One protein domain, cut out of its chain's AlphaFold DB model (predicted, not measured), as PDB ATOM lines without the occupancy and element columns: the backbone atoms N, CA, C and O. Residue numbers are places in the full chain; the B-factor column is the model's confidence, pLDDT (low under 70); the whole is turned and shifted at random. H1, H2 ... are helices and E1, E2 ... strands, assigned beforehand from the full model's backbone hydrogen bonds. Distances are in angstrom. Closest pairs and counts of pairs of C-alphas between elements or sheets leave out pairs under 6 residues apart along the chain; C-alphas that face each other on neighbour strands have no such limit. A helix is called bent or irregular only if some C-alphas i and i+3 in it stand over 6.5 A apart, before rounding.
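Overview. This is residues 15 to 69 and 159 to 211 of the 218 residues of an uncharacterized protein of Nocardia brasiliensis (UniProt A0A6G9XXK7). A parallel sheet of four strands, E1 to E4, stands between two helices: H2 covers one face at the E1 edge, and H3 runs along the opposite face over E2 and E3. H1 lies off the sheet and packs crosswise on H2, while a long stretch, residues 171 to 184, loops out between E3 and E4. The printed part has 108 residues, with three named helices and four named strands in the order H1 E1 H2 E2 E3 E4 H3; the sheet runs E1 E2 E3 E4, and the class is mixed, helices and strands. It is compact, with a radius of gyration of the C-alphas of 13.6 A and spans of 37 by 28 by 25 A.

Along the chain. H1 is residues 15 to 25, with C-alpha 15 at (21.670, 130.229, 199.023), and is 15.4 A long. E1 is residues 33 to 37, 13.5 A. H2, residues 38 to 53, is the longest helix, 24.5 A from first to last C-alpha; it has a kink of 27 degrees near residue 45 and is only just irregular, with C-alphas 39 and 42 6.8 A apart. E2 is residues 60 to 64, 13.2 A. E3 is residues 165 to 170, 16.8 A, with C-alpha 165 at (17.785, 112.082, 193.063). E4 is residues 185 to 189, 13.2 A. H3 is residues 200 to 211, 16.5 A, with C-alpha 211 at (24.968, 107.644, 183.270).

Arrangement. E1 and E2 are parallel neighbours at 15 degrees, with N 36 and O 62 2.8 A apart, within hydrogen-bond range. E2 and E3 are parallel at 15 degrees, with N 168 and O 63 at 2.8 A. E3 and E4 are parallel at 16 degrees, with N 187 and O 167 at 2.8 A. E1, H2 and E2 form a strand-helix-strand unit, two parallel neighbour strands with a helix between, and its crossover is right-handed. H2 is on the sheet, with a height over the sheet of 7.3 A; it lies over E1 and runs along the strands, at 4 degrees to E1 on the local plane, and the closest C-alphas of H2 and E1, those of Ala 44 and Ser 36, are 6.1 A apart. H3 is on the sheet, with a height over the sheet of 9.3 A; it lies over E2 and E3 and runs along the strands, at 1 degrees to E3 on the local plane, and the closest C-alphas of H3 and E2, those of Leu 210 and Ala 60, are 6.6 A apart. The two helices on opposite faces make three layers with the sheet. H1 is not on the sheet; it touches H2, with residues 43 to 50 of H2 alone, about perpendicular at 82 degrees, the closest C-alphas being Ala 18 and Cys 47, 5.3 A. H1 and H3 are apart. In H1 and H3 every O i to N i+4 pair is within hydrogen-bond range; in H2 10 of 12 are.

Size, cuts and confidence. The C-alphas farthest apart, Gly 28 and Thr 176, are 38.4 A apart. Residues 70 to 158 are not printed, and C-alphas 69 and 159 are 17.3 A apart across the cut, which falls between E2 and E3. The link from E3 to E4, 14 residues, is long. The mean pLDDT of the printed part is 87.7; residues 27 to 28, 159 to 161 and 174 to 181 are under 70.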
ATOM      1  N   HIS A  15      21.481 129.941 200.440       93.56
ATOM      2  CA  HIS A  15      21.670 130.229 199.023       93.56
ATOM      3  C   HIS A  15      23.064 130.813 198.772       93.56
ATOM      4  O   HIS A  15      23.783 130.331 197.892       93.56
ATOM      5  N   GLU A  16      23.474 131.789 199.584       95.75
ATOM      6  CA  GLU A  16      24.813 132.383 199.525       95.75
ATOM      7  C   GLU A  16      25.903 131.347 199.826       95.75
ATOM      8  O   GLU A  16      26.879 131.252 199.083       95.75
ATOM      9  N   TYR A  17      25.711 130.503 200.846       95.38
ATOM     10  CA  TYR A  17      26.665 129.448 201.200       95.38
ATOM     11  C   TYR A  17      26.878 128.462 200.045       95.38
ATOM     12  O   TYR A  17      28.012 128.127 199.699       95.38
ATOM     13  N   ALA A  18      25.791 127.997 199.423       93.94
ATOM     14  CA  ALA A  18      25.858 127.111 198.264       93.94
ATOM     15  C   ALA A  18      26.535 127.781 197.059       93.94
ATOM     16  O   ALA A  18      27.347 127.145 196.385       93.94
ATOM     17  N   SER A  19      26.251 129.065 196.822       94.19
ATOM     18  CA  SER A  19      26.881 129.851 195.757       94.19
ATOM     19  C   SER A  19      28.397 129.947 195.957       94.19
ATOM     20  O   SER A  19      29.164 129.680 195.029       94.19
ATOM     21  N   GLU A  20      28.854 130.215 197.186       94.12
ATOM     22  CA  GLU A  20      30.282 130.201 197.517       94.12
ATOM     23  C   GLU A  20      30.921 128.826 197.285       94.12
ATOM     24  O   GLU A  20      31.990 128.744 196.677       94.12
ATOM     25  N   LEU A  21      30.277 127.738 197.729       91.75
ATOM     26  CA  LEU A  21      30.791 126.383 197.508       91.75
ATOM     27  C   LEU A  21      30.937 126.056 196.017       91.75
ATOM     28  O   LEU A  21      31.970 125.531 195.597       91.75
ATOM     29  N   LEU A  22      29.919 126.370 195.213       90.56
ATOM     30  CA  LEU A  22      29.947 126.149 193.767       90.56
ATOM     31  C   LEU A  22      31.011 127.016 193.082       90.56
ATOM     32  O   LEU A  22      31.720 126.532 192.197       90.56
ATOM     33  N   GLY A  23      31.167 128.268 193.521       89.56
ATOM     34  CA  GLY A  23      32.206 129.174 193.036       89.56
ATOM     35  C   GLY A  23      33.615 128.621 193.259       89.56
ATOM     36  O   GLY A  23      34.436 128.646 192.341       89.56
ATOM     37  N   ARG A  24      33.878 128.048 194.440       87.94
ATOM     38  CA  ARG A  24      35.172 127.425 194.783       87.94
ATOM     39  C   ARG A  24      35.431 126.123 194.031       87.94
ATOM     40  O   ARG A  24      36.570 125.848 193.662       87.94
ATOM     41  N   ALA A  25      34.389 125.329 193.783       80.94
ATOM     42  CA  ALA A  25      34.507 124.091 193.012       80.94
ATOM     43  C   ALA A  25      34.923 124.345 191.551       80.94
ATOM     44  O   ALA A  25      35.543 123.479 190.934       80.94
ATOM     45  N   GLY A  26      34.619 125.535 191.018       72.81
ATOM     46  CA  GLY A  26      34.909 125.924 189.643       72.81
ATOM     47  C   GLY A  26      33.981 125.219 188.653       72.81
ATOM     48  O   GLY A  26      34.116 124.034 188.367       72.81
ATOM     49  N   THR A  27      33.057 125.960 188.049       65.00
ATOM     50  CA  THR A  27      32.072 125.421 187.090       65.00
ATOM     51  C   THR A  27      32.603 125.300 185.655       65.00
ATOM     52  O   THR A  27      31.847 125.034 184.725       65.00
ATOM     53  N   GLY A  28      33.915 125.464 185.448       67.56
ATOM     54  CA  GLY A  28      34.551 125.421 184.123       67.56
ATOM     55  C   GLY A  28      34.561 124.040 183.451       67.56
ATOM     56  O   GLY A  28      34.991 123.922 182.304       67.56
ATOM     57  N   ILE A  29      34.099 122.999 184.149       71.50
ATOM     58  CA  ILE A  29      33.926 121.639 183.631       71.50
ATOM     59  C   ILE A  29      32.467 121.185 183.780       71.50
ATOM     60  O   ILE A  29      31.793 121.593 184.729       71.50
ATOM     61  N   PRO A  30      31.962 120.318 182.884       80.62
ATOM     62  CA  PRO A  30      30.620 119.763 183.019       80.62
ATOM     63  C   PRO A  30      30.448 119.017 184.350       80.62
ATOM     64  O   PRO A  30      31.171 118.060 184.631       80.62
ATOM     65  N   VAL A  31      29.462 119.431 185.150       88.00
ATOM     66  CA  VAL A  31      29.112 118.785 186.423       88.00
ATOM     67  C   VAL A  31      28.035 117.728 186.178       88.00
ATOM     68  O   VAL A  31      26.919 118.052 185.783       88.00
ATOM     69  N   SER A  32      28.357 116.453 186.414       89.75
ATOM     70  CA  SER A  32      27.388 115.351 186.274       89.75
ATOM     71  C   SER A  32      26.480 115.177 187.494       89.75
ATOM     72  O   SER A  32      25.426 114.555 187.390       89.75
ATOM     73  N   GLY A  33      26.872 115.698 188.656       91.94
ATOM     74  CA  GLY A  33      26.041 115.634 189.850       91.94
ATOM     75  C   GLY A  33      26.693 116.194 191.104       91.94
ATOM     76  O   GLY A  33      27.900 116.430 191.143       91.94
ATOM     77  N   ILE A  34      25.863 116.378 192.127       93.81
ATOM     78  CA  ILE A  34      26.250 116.738 193.489       93.81
ATOM     79  C   ILE A  34      26.180 115.483 194.356       93.81
ATOM     80  O   ILE A  34      25.206 114.734 194.292       93.81
ATOM     81  N   ILE A  35      27.208 115.257 195.172       94.62
ATOM     82  CA  ILE A  35      27.242 114.168 196.150       94.62
ATOM     83  C   ILE A  35      27.163 114.771 197.550       94.62
ATOM     84  O   ILE A  35      27.915 115.691 197.864       94.62
ATOM     85  N   SER A  36      26.283 114.234 198.390       94.06
ATOM     86  CA  SER A  36      26.099 114.654 199.776       94.06
ATOM     87  C   SER A  36      26.107 113.463 200.728       94.06
ATOM     88  O   SER A  36      25.784 112.339 200.348       94.06
ATOM     89  N   TYR A  37      26.448 113.723 201.987       92.75
ATOM     90  CA  TYR A  37      26.399 112.759 203.083       92.75
ATOM     91  C   TYR A  37      25.739 113.377 204.322       92.75
ATOM     92  O   TYR A  37      26.061 114.515 204.680       92.75
ATOM     93  N   CYS A  38      24.869 112.630 205.006       91.56
ATOM     94  CA  CYS A  38      24.266 113.049 206.276       91.56
ATOM     95  C   CYS A  38      23.509 114.391 206.147       91.56
ATOM     96  O   CYS A  38      22.721 114.573 205.214       91.56
ATOM     97  N   SER A  39      23.775 115.341 207.045       90.75
ATOM     98  CA  SER A  39      23.150 116.667 207.115       90.75
ATOM     99  C   SER A  39      23.453 117.589 205.932       90.75
ATOM    100  O   SER A  39      22.734 118.558 205.709       90.75
ATOM    101  N   SER A  40      24.460 117.281 205.104       92.31
ATOM    102  CA  SER A  40      24.771 118.106 203.921       92.31
ATOM    103  C   SER A  40      23.709 118.032 202.821       92.31
ATOM    104  O   SER A  40      23.783 118.791 201.859       92.31
ATOM    105  N   PHE A  41      22.720 117.140 202.935       90.50
ATOM    106  CA  PHE A  41      21.697 116.952 201.909       90.50
ATOM    107  C   PHE A  41      20.867 118.216 201.628       90.50
ATOM    108  O   PHE A  41      20.665 118.554 200.463       90.50
ATOM    109  N   ALA A  42      20.465 118.962 202.662       89.12
ATOM    110  CA  ALA A  42      19.733 120.223 202.501       89.12
ATOM    111  C   ALA A  42      20.523 121.252 201.678       89.12
ATOM    112  O   ALA A  42      20.002 121.900 200.769       89.12
ATOM    113  N   LEU A  43      21.821 121.356 201.960       91.19
ATOM    114  CA  LEU A  43      22.723 122.226 201.218       91.19
ATOM    115  C   LEU A  43      22.961 121.714 199.790       91.19
ATOM    116  O   LEU A  43      23.023 122.494 198.846       91.19
ATOM    117  N   ALA A  44      23.046 120.398 199.609       92.56
ATOM    118  CA  ALA A  44      23.218 119.787 198.302       92.56
ATOM    119  C   ALA A  44      22.011 120.000 197.376       92.56
ATOM    120  O   ALA A  44      22.217 120.203 196.177       92.56
ATOM    121  N   LYS A  45      20.782 120.024 197.918       90.88
ATOM    122  CA  LYS A  45      19.573 120.443 197.185       90.88
ATOM    123  C   LYS A  45      19.692 121.877 196.669       90.88
ATOM    124  O   LYS A  45      19.386 122.159 195.513       90.88
ATOM    125  N   GLU A  46      20.193 122.779 197.502       92.06
ATOM    126  CA  GLU A  46      20.402 124.165 197.103       92.06
ATOM    127  C   GLU A  46      21.492 124.287 196.018       92.06
ATOM    128  O   GLU A  46      21.289 124.962 195.009       92.06
ATOM    129  N   CYS A  47      22.599 123.548 196.146       92.88
ATOM    130  CA  CYS A  47      23.637 123.489 195.114       92.88
ATOM    131  C   CYS A  47      23.107 122.957 193.771       92.88
ATOM    132  O   CYS A  47      23.374 123.546 192.722       92.88
ATOM    133  N   ILE A  48      22.356 121.848 193.771       92.56
ATOM    134  CA  ILE A  48      21.832 121.276 192.523       92.56
ATOM    135  C   ILE A  48      20.789 122.196 191.877       92.56
ATOM    136  O   ILE A  48      20.797 122.355 190.658       92.56
ATOM    137  N   ARG A  49      19.964 122.890 192.675       91.50
ATOM    138  CA  ARG A  49      19.021 123.905 192.187       91.50
ATOM    139  C   ARG A  49      19.740 125.020 191.432       91.50
ATOM    140  O   ARG A  49      19.322 125.386 190.334       91.50
ATOM    141  N   GLN A  50      20.830 125.537 191.997       92.25
ATOM    142  CA  GLN A  50      21.642 126.569 191.351       92.25
ATOM    143  C   GLN A  50      22.318 126.058 190.072       92.25
ATOM    144  O   GLN A  50      22.320 126.764 189.066       92.25
ATOM    145  N   LEU A  51      22.822 124.819 190.062       91.12
ATOM    146  CA  LEU A  51      23.404 124.208 188.862       91.12
ATOM    147  C   LEU A  51      22.382 124.044 187.731       91.12
ATOM    148  O   LEU A  51      22.674 124.391 186.586       91.12
ATOM    149  N   VAL A  52      21.180 123.553 188.038       90.06
ATOM    150  CA  VAL A  52      20.105 123.423 187.044       90.06
ATOM    151  C   VAL A  52      19.722 124.797 186.494       90.06
ATOM    152  O   VAL A  52      19.636 124.960 185.277       90.06
ATOM    153  N   ALA A  53      19.579 125.806 187.362       89.94
ATOM    154  CA  ALA A  53      19.307 127.185 186.949       89.94
ATOM    155  C   ALA A  53      20.433 127.789 186.084       89.94
ATOM    156  O   ALA A  53      20.160 128.587 185.190       89.94
ATOM    157  N   ALA A  54      21.683 127.373 186.304       89.38
ATOM    158  CA  ALA A  54      22.848 127.773 185.518       89.38
ATOM    159  C   ALA A  54      23.003 127.005 184.186       89.38
ATOM    160  O   ALA A  54      24.004 127.178 183.493       89.38
ATOM    161  N   GLY A  55      22.029 126.173 183.800       88.56
ATOM    162  CA  GLY A  55      22.039 125.462 182.518       88.56
ATOM    163  C   GLY A  55      22.666 124.069 182.567       88.56
ATOM    164  O   GLY A  55      23.054 123.542 181.525       88.56
ATOM    165  N   HIS A  56      22.725 123.439 183.746       88.44
ATOM    166  CA  HIS A  56      23.125 122.038 183.910       88.44
ATOM    167  C   HIS A  56      21.922 121.134 184.253       88.44
ATOM    168  O   HIS A  56      21.886 120.545 185.336       88.44
ATOM    169  N   PRO A  57      20.928 120.971 183.355       86.75
ATOM    170  CA  PRO A  57      19.686 120.251 183.658       86.75
ATOM    171  C   PRO A  57      19.872 118.742 183.881       86.75
ATOM    172  O   PRO A  57      18.975 118.078 184.383       86.75
ATOM    173  N   HIS A  58      21.027 118.185 183.507       86.69
ATOM    174  CA  HIS A  58      21.327 116.754 183.644       86.69
ATOM    175  C   HIS A  58      22.131 116.415 184.899       86.69
ATOM    176  O   HIS A  58      22.463 115.248 185.116       86.69
ATOM    177  N   ALA A  59      22.493 117.421 185.698       91.50
ATOM    178  CA  ALA A  59      23.150 117.171 186.964       91.50
ATOM    179  C   ALA A  59      22.176 116.421 187.889       91.50
ATOM    180  O   ALA A  59      20.996 116.757 187.981       91.50
ATOM    181  N   ALA A  60      22.674 115.393 188.572       93.50
ATOM    182  CA  ALA A  60      21.880 114.597 189.500       93.50
ATOM    183  C   ALA A  60      22.340 114.784 190.951       93.50
ATOM    184  O   ALA A  60      23.513 115.051 191.210       93.50
ATOM    185  N   LEU A  61      21.432 114.597 191.904       94.00
ATOM    186  CA  LEU A  61      21.728 114.626 193.333       94.00
ATOM    187  C   LEU A  61      21.903 113.201 193.869       94.00
ATOM    188  O   LEU A  61      21.021 112.356 193.732       94.00
ATOM    189  N   ILE A  62      23.047 112.930 194.491       95.69
ATOM    190  CA  ILE A  62      23.366 111.646 195.118       95.69
ATOM    191  C   ILE A  62      23.498 111.863 196.618       95.69
ATOM    192  O   ILE A  62      24.426 112.531 197.070       95.69
ATOM    193  N   ALA A  63      22.596 111.271 197.386       93.62
ATOM    194  CA  ALA A  63      22.491 111.498 198.813       93.62
ATOM    195  C   ALA A  63      22.779 110.218 199.594       93.62
ATOM    196  O   ALA A  63      22.045 109.236 199.501       93.62
ATOM    197  N   PHE A  64      23.851 110.234 200.377       94.38
ATOM    198  CA  PHE A  64      24.245 109.123 201.232       94.38
ATOM    199  C   PHE A  64      23.776 109.356 202.668       94.38
ATOM    200  O   PHE A  64      24.148 110.361 203.272       94.38
ATOM    201  N   ASN A  65      22.989 108.429 203.220       92.88
ATOM    202  CA  ASN A  65      22.408 108.544 204.563       92.88
ATOM    203  C   ASN A  65      21.821 109.949 204.843       92.88
ATOM    204  O   ASN A  65      22.201 110.563 205.841       92.88
ATOM    205  N   PRO A  66      20.993 110.523 203.942       90.25
ATOM    206  CA  PRO A  66      20.531 111.895 204.106       90.25
ATOM    207  C   PRO A  66      19.652 112.031 205.347       90.25
ATOM    208  O   PRO A  66      18.660 111.319 205.488       90.25
ATOM    209  N   ILE A  67      19.991 112.991 206.205       87.50
ATOM    210  CA  ILE A  67      19.190 113.377 207.371       87.50
ATOM    211  C   ILE A  67      19.079 114.897 207.423       87.50
ATOM    212  O   ILE A  67      19.962 115.603 206.938       87.50
ATOM    213  N   ALA A  68      17.996 115.409 207.998       84.31
ATOM    214  CA  ALA A  68      17.882 116.834 208.278       84.31
ATOM    215  C   ALA A  68      18.716 117.177 209.518       84.31
ATOM    216  O   ALA A  68      18.660 116.447 210.506       84.31
ATOM    217  N   ALA A  69      19.462 118.285 209.478       89.25
ATOM    218  CA  ALA A  69      20.074 118.815 210.692       89.25
ATOM    219  C   ALA A  69      18.976 119.347 211.622       89.25
ATOM    220  O   ALA A  69      18.108 120.121 211.202       89.25
ATOM    221  N   ASP A 159      10.504 120.011 197.542       65.38
ATOM    222  CA  ASP A 159      10.782 120.475 196.187       65.38
ATOM    223  C   ASP A 159      10.216 119.462 195.183       65.38
ATOM    224  O   ASP A 159      10.587 118.286 195.204       65.38
ATOM    225  N   GLN A 160       9.349 119.919 194.273       62.25
ATOM    226  CA  GLN A 160       9.216 119.276 192.962       62.25
ATOM    227  C   GLN A 160      10.513 119.566 192.209       62.25
ATOM    228  O   GLN A 160      10.695 120.640 191.633       62.25
ATOM    229  N   ALA A 161      11.460 118.643 192.314       68.31
ATOM    230  CA  ALA A 161      12.809 118.832 191.824       68.31
ATOM    231  C   ALA A 161      12.875 118.596 190.302       68.31
ATOM    232  O   ALA A 161      12.600 117.487 189.852       68.31
ATOM    233  N   PRO A 162      13.316 119.569 189.480       79.88
ATOM    234  CA  PRO A 162      13.625 119.340 188.063       79.88
ATOM    235  C   PRO A 162      14.917 118.521 187.847       79.88
ATOM    236  O   PRO A 162      15.440 118.484 186.736       79.88
ATOM    237  N   TRP A 163      15.462 117.899 188.896       87.19
ATOM    238  CA  TRP A 163      16.658 117.060 188.870       87.19
ATOM    239  C   TRP A 163      16.349 115.671 189.409       87.19
ATOM    240  O   TRP A 163      15.414 115.468 190.178       87.19
ATOM    241  N   ARG A 164      17.205 114.716 189.047       91.38
ATOM    242  CA  ARG A 164      17.086 113.336 189.514       91.38
ATOM    243  C   ARG A 164      17.819 113.133 190.829       91.38
ATOM    244  O   ARG A 164      18.941 113.621 190.982       91.38
ATOM    245  N   THR A 165      17.243 112.339 191.724       91.94
ATOM    246  CA  THR A 165      17.785 112.082 193.063       91.94
ATOM    247  C   THR A 165      17.945 110.584 193.345       91.94
ATOM    248  O   THR A 165      16.995 109.810 193.238       91.94
ATOM    249  N   LEU A 166      19.156 110.164 193.734       93.88
ATOM    250  CA  LEU A 166      19.451 108.818 194.240       93.88
ATOM    251  C   LEU A 166      19.754 108.881 195.734       93.88
ATOM    252  O   LEU A 166      20.722 109.522 196.140       93.88
ATOM    253  N   TYR A 167      18.988 108.143 196.530       93.38
ATOM    254  CA  TYR A 167      19.299 107.902 197.936       93.38
ATOM    255  C   TYR A 167      20.087 106.609 198.082       93.38
ATOM    256  O   TYR A 167      19.737 105.580 197.500       93.38
ATOM    257  N   VAL A 168      21.141 106.643 198.889       94.38
ATOM    258  CA  VAL A 168      21.935 105.471 199.248       94.38
ATOM    259  C   VAL A 168      22.013 105.397 200.766       94.38
ATOM    260  O   VAL A 168      22.555 106.305 201.388       94.38
ATOM    261  N   SER A 169      21.484 104.334 201.369       93.75
ATOM    262  CA  SER A 169      21.495 104.144 202.821       93.75
ATOM    263  C   SER A 169      22.312 102.927 203.245       93.75
ATOM    264  O   SER A 169      22.335 101.913 202.545       93.75
ATOM    265  N   SER A 170      22.985 103.015 204.390       93.75
ATOM    266  CA  SER A 170      23.589 101.864 205.068       93.75
ATOM    267  C   SER A 170      22.560 101.135 205.939       93.75
ATOM    268  O   SER A 170      21.554 101.716 206.342       93.75
ATOM    269  N   SER A 171      22.809  99.863 206.261       90.38
ATOM    270  CA  SER A 171      21.899  99.054 207.090       90.38
ATOM    271  C   SER A 171      21.841  99.488 208.558       90.38
ATOM    272  O   SER A 171      20.889  99.170 209.259       90.38
ATOM    273  N   ASP A 172      22.869 100.188 209.038       89.06
ATOM    274  CA  ASP A 172      22.938 100.733 210.398       89.06
ATOM    275  C   ASP A 172      22.449 102.187 210.488       89.06
ATOM    276  O   ASP A 172      22.619 102.830 211.523       89.06
ATOM    277  N   HIS A 173      21.882 102.732 209.408       80.88
ATOM    278  CA  HIS A 173      21.448 104.118 209.393       80.88
ATOM    279  C   HIS A 173      20.195 104.309 210.259       80.88
ATOM    280  O   HIS A 173      19.072 104.027 209.842       80.88
ATOM    281  N   VAL A 174      20.389 104.823 211.474       67.44
ATOM    282  CA  VAL A 174      19.310 105.194 212.399       67.44
ATOM    283  C   VAL A 174      18.937 106.663 212.167       67.44
ATOM    284  O   VAL A 174      19.290 107.540 212.947       67.44
ATOM    285  N   GLY A 175      18.265 106.950 211.051       62.31
ATOM    286  CA  GLY A 175      17.687 108.264 210.743       62.31
ATOM    287  C   GLY A 175      16.163 108.170 210.739       62.31
ATOM    288  O   GLY A 175      15.587 107.510 209.879       62.31
ATOM    289  N   THR A 176      15.489 108.775 211.722       49.81
ATOM    290  CA  THR A 176      14.038 108.592 211.945       49.81
ATOM    291  C   THR A 176      13.148 109.513 211.117       49.81
ATOM    292  O   THR A 176      11.934 109.309 211.091       49.81
ATOM    293  N   GLN A 177      13.710 110.502 210.421       53.81
ATOM    294  CA  GLN A 177      12.933 111.383 209.558       53.81
ATOM    295  C   GLN A 177      13.484 111.353 208.133       53.81
ATOM    296  O   GLN A 177      14.579 111.865 207.897       53.81
ATOM    297  N   PRO A 178      12.753 110.759 207.172       56.16
ATOM    298  CA  PRO A 178      13.134 110.873 205.778       56.16
ATOM    299  C   PRO A 178      13.086 112.351 205.403       56.16
ATOM    300  O   PRO A 178      12.055 113.007 205.588       56.16
ATOM    301  N   VAL A 179      14.191 112.882 204.873       63.22
ATOM    302  CA  VAL A 179      14.143 114.209 204.262       63.22
ATOM    303  C   VAL A 179      13.105 114.149 203.148       63.22
ATOM    304  O   VAL A 179      13.166 113.269 202.285       63.22
ATOM    305  N   ARG A 180      12.123 115.052 203.204       63.25
ATOM    306  CA  ARG A 180      11.025 115.117 202.238       63.25
ATOM    307  C   ARG A 180      11.573 115.594 200.894       63.25
ATOM    308  O   ARG A 180      11.664 116.791 200.650       63.25
ATOM    309  N   ALA A 181      11.943 114.655 200.034       66.44
ATOM    310  CA  ALA A 181      12.286 114.915 198.643       66.44
ATOM    311  C   ALA A 181      11.611 113.878 197.744       66.44
ATOM    312  O   ALA A 181      11.343 112.752 198.169       66.44
ATOM    313  N   GLU A 182      11.343 114.258 196.501       76.38
ATOM    314  CA  GLU A 182      11.020 113.299 195.453       76.38
ATOM    315  C   GLU A 182      12.286 112.493 195.121       76.38
ATOM    316  O   GLU A 182      13.353 113.059 194.870       76.38
ATOM    317  N   ILE A 183      12.190 111.163 195.200       83.12
ATOM    318  CA  ILE A 183      13.326 110.253 195.032       83.12
ATOM    319  C   ILE A 183      13.077 109.393 193.795       83.12
ATOM    320  O   ILE A 183      12.130 108.606 193.769       83.12
ATOM    321  N   ASP A 184      13.957 109.479 192.797       89.94
ATOM    322  CA  ASP A 184      13.909 108.609 191.615       89.94
ATOM    323  C   ASP A 184      14.304 107.167 191.944       89.94
ATOM    324  O   ASP A 184      13.817 106.214 191.336       89.94
ATOM    325  N   ALA A 185      15.275 107.002 192.845       91.38
ATOM    326  CA  ALA A 185      15.811 105.702 193.215       91.38
ATOM    327  C   ALA A 185      16.343 105.692 194.649       91.38
ATOM    328  O   ALA A 185      16.982 106.638 195.103       91.38
ATOM    329  N   HIS A 186      16.156 104.565 195.332       92.62
ATOM    330  CA  HIS A 186      16.725 104.307 196.649       92.62
ATOM    331  C   HIS A 186      17.478 102.975 196.636       92.62
ATOM    332  O   HIS A 186      16.988 101.967 196.125       92.62
ATOM    333  N   LEU A 187      18.698 102.987 197.164       93.75
ATOM    334  CA  LEU A 187      19.536 101.818 197.364       93.75
ATOM    335  C   LEU A 187      19.877 101.670 198.845       93.75
ATOM    336  O   LEU A 187      20.611 102.484 199.393       93.75
ATOM    337  N   GLU A 188      19.468 100.563 199.445       94.38
ATOM    338  CA  GLU A 188      20.010 100.127 200.728       94.38
ATOM    339  C   GLU A 188      21.214  99.192 200.523       94.38
ATOM    340  O   GLU A 188      21.209  98.293 199.666       94.38
ATOM    341  N   VAL A 189      22.264  99.402 201.314       95.12
ATOM    342  CA  VAL A 189      23.502  98.628 201.288       95.12
ATOM    343  C   VAL A 189      23.758  98.028 202.665       95.12
ATOM    344  O   VAL A 189      23.864  98.740 203.659       95.12
ATOM    345  N   ALA A 190      23.897  96.702 202.706       94.94
ATOM    346  CA  ALA A 190      24.220  95.952 203.915       94.94
ATOM    347  C   ALA A 190      25.686  96.179 204.331       94.94
ATOM    348  O   ALA A 190      26.560  95.354 204.062       94.94
ATOM    349  N   CYS A 191      25.961  97.340 204.915       94.31
ATOM    350  CA  CYS A 191      27.246  97.741 205.475       94.31
ATOM    351  C   CYS A 191      27.036  98.750 206.611       94.31
ATOM    352  O   CYS A 191      25.925  99.240 206.819       94.31
ATOM    353  N   GLY A 192      28.115  99.079 207.322       93.19
ATOM    354  CA  GLY A 192      28.112 100.205 208.250       93.19
ATOM    355  C   GLY A 192      28.171 101.551 207.524       93.19
ATOM    356  O   GLY A 192      28.654 101.638 206.388       93.19
ATOM    357  N   SER A 193      27.727 102.612 208.192       90.69
ATOM    358  CA  SER A 193      27.715 103.985 207.664       90.69
ATOM    359  C   SER A 193      29.103 104.440 207.189       90.69
ATOM    360  O   SER A 193      29.238 105.028 206.116       90.69
ATOM    361  N   ALA A 194      30.158 104.088 207.934       90.00
ATOM    362  CA  ALA A 194      31.545 104.440 207.613       90.00
ATOM    363  C   ALA A 194      32.087 103.778 206.328       90.00
ATOM    364  O   ALA A 194      33.039 104.281 205.726       90.00
ATOM    365  N   ASP A 195      31.484 102.669 205.889       93.31
ATOM    366  CA  ASP A 195      31.920 101.913 204.711       93.31
ATOM    367  C   ASP A 195      31.068 102.191 203.471       93.31
ATOM    368  O   ASP A 195      31.407 101.750 202.370       93.31
ATOM    369  N   LEU A 196      29.990 102.967 203.611       92.75
ATOM    370  CA  LEU A 196      28.997 103.180 202.562       92.75
ATOM    371  C   LEU A 196      29.591 103.753 201.264       92.75
ATOM    372  O   LEU A 196      29.134 103.408 200.174       92.75
ATOM    373  N   LEU A 197      30.638 104.577 201.366       90.62
ATOM    374  CA  LEU A 197      31.357 105.143 200.216       90.62
ATOM    375  C   LEU A 197      32.446 104.217 199.647       90.62
ATOM    376  O   LEU A 197      32.944 104.453 198.549       90.62
ATOM    377  N   ARG A 198      32.833 103.169 200.384       93.31
ATOM    378  CA  ARG A 198      33.925 102.246 200.025       93.31
ATOM    379  C   ARG A 198      33.430 100.975 199.347       93.31
ATOM    380  O   ARG A 198      34.177 100.339 198.607       93.31
ATOM    381  N   VAL A 199      32.182 100.592 199.594       96.06
ATOM    382  CA  VAL A 199      31.592  99.376 199.030       96.06
ATOM    383  C   VAL A 199      31.298  99.528 197.536       96.06
ATOM    384  O   VAL A 199      30.615 100.451 197.087       96.06
ATOM    385  N   GLU A 200      31.765  98.558 196.746       96.69
ATOM    386  CA  GLU A 200      31.635  98.566 195.281       96.69
ATOM    387  C   GLU A 200      30.172  98.650 194.822       96.69
ATOM    388  O   GLU A 200      29.852  99.261 193.803       96.69
ATOM    389  N   ARG A 201      29.244  98.086 195.604       96.38
ATOM    390  CA  ARG A 201      27.807  98.167 195.321       96.38
ATOM    391  C   ARG A 201      27.318  99.618 195.244       96.38
ATOM    392  O   ARG A 201      26.634  99.945 194.274       96.38
ATOM    393  N   SER A 202      27.697 100.466 196.204       95.44
ATOM    394  CA  SER A 202      27.365 101.897 196.207       95.44
ATOM    395  C   SER A 202      27.958 102.590 194.989       95.44
ATOM    396  O   SER A 202      27.243 103.253 194.238       95.44
ATOM    397  N   ARG A 203      29.252 102.363 194.729       95.75
ATOM    398  CA  ARG A 203      29.964 102.972 193.599       95.75
ATOM    399  C   ARG A 203      29.288 102.669 192.262       95.75
ATOM    400  O   ARG A 203      29.017 103.587 191.488       95.75
ATOM    401  N   ARG A 204      28.985 101.395 191.984       96.75
ATOM    402  CA  ARG A 204      28.321 100.995 190.731       96.75
ATOM    403  C   ARG A 204      26.942 101.623 190.586       96.75
ATOM    404  O   ARG A 204      26.582 102.023 189.484       96.75
ATOM    405  N   ALA A 205      26.178 101.698 191.673       95.62
ATOM    406  CA  ALA A 205      24.846 102.282 191.643       95.62
ATOM    407  C   ALA A 205      24.889 103.776 191.315       95.62
ATOM    408  O   ALA A 205      24.181 104.206 190.407       95.62
ATOM    409  N   VAL A 206      25.785 104.531 191.961       95.94
ATOM    410  CA  VAL A 206      26.002 105.954 191.665       95.94
ATOM    411  C   VAL A 206      26.420 106.156 190.213       95.94
ATOM    412  O   VAL A 206      25.777 106.908 189.488       95.94
ATOM    413  N   LEU A 207      27.444 105.438 189.741       95.62
ATOM    414  CA  LEU A 207      27.916 105.577 188.359       95.62
ATOM    415  C   LEU A 207      26.840 105.195 187.335       95.62
ATOM    416  O   LEU A 207      26.698 105.857 186.308       95.62
ATOM    417  N   SER A 208      26.064 104.141 187.601       95.69
ATOM    418  CA  SER A 208      24.945 103.752 186.741       95.69
ATOM    419  C   SER A 208      23.833 104.799 186.737       95.69
ATOM    420  O   SER A 208      23.212 105.002 185.696       95.69
ATOM    421  N   PHE A 209      23.558 105.429 187.877       95.50
ATOM    422  CA  PHE A 209      22.537 106.462 187.996       95.50
ATOM    423  C   PHE A 209      22.939 107.732 187.243       95.50
ATOM    424  O   PHE A 209      22.171 108.193 186.404       95.50
ATOM    425  N   LEU A 210      24.174 108.208 187.435       93.88
ATOM    426  CA  LEU A 210      24.720 109.366 186.720       93.88
ATOM    427  C   LEU A 210      24.691 109.169 185.194       93.88
ATOM    428  O   LEU A 210      24.287 110.067 184.459       93.88
ATOM    429  N   ARG A 211      25.044 107.969 184.706       92.94
ATOM    430  CA  ARG A 211      24.968 107.644 183.270       92.94
ATOM    431  C   ARG A 211      23.545 107.725 182.722       92.94
ATOM    432  O   ARG A 211      23.360 108.251 181.634       92.94
TER     433      ARG A 211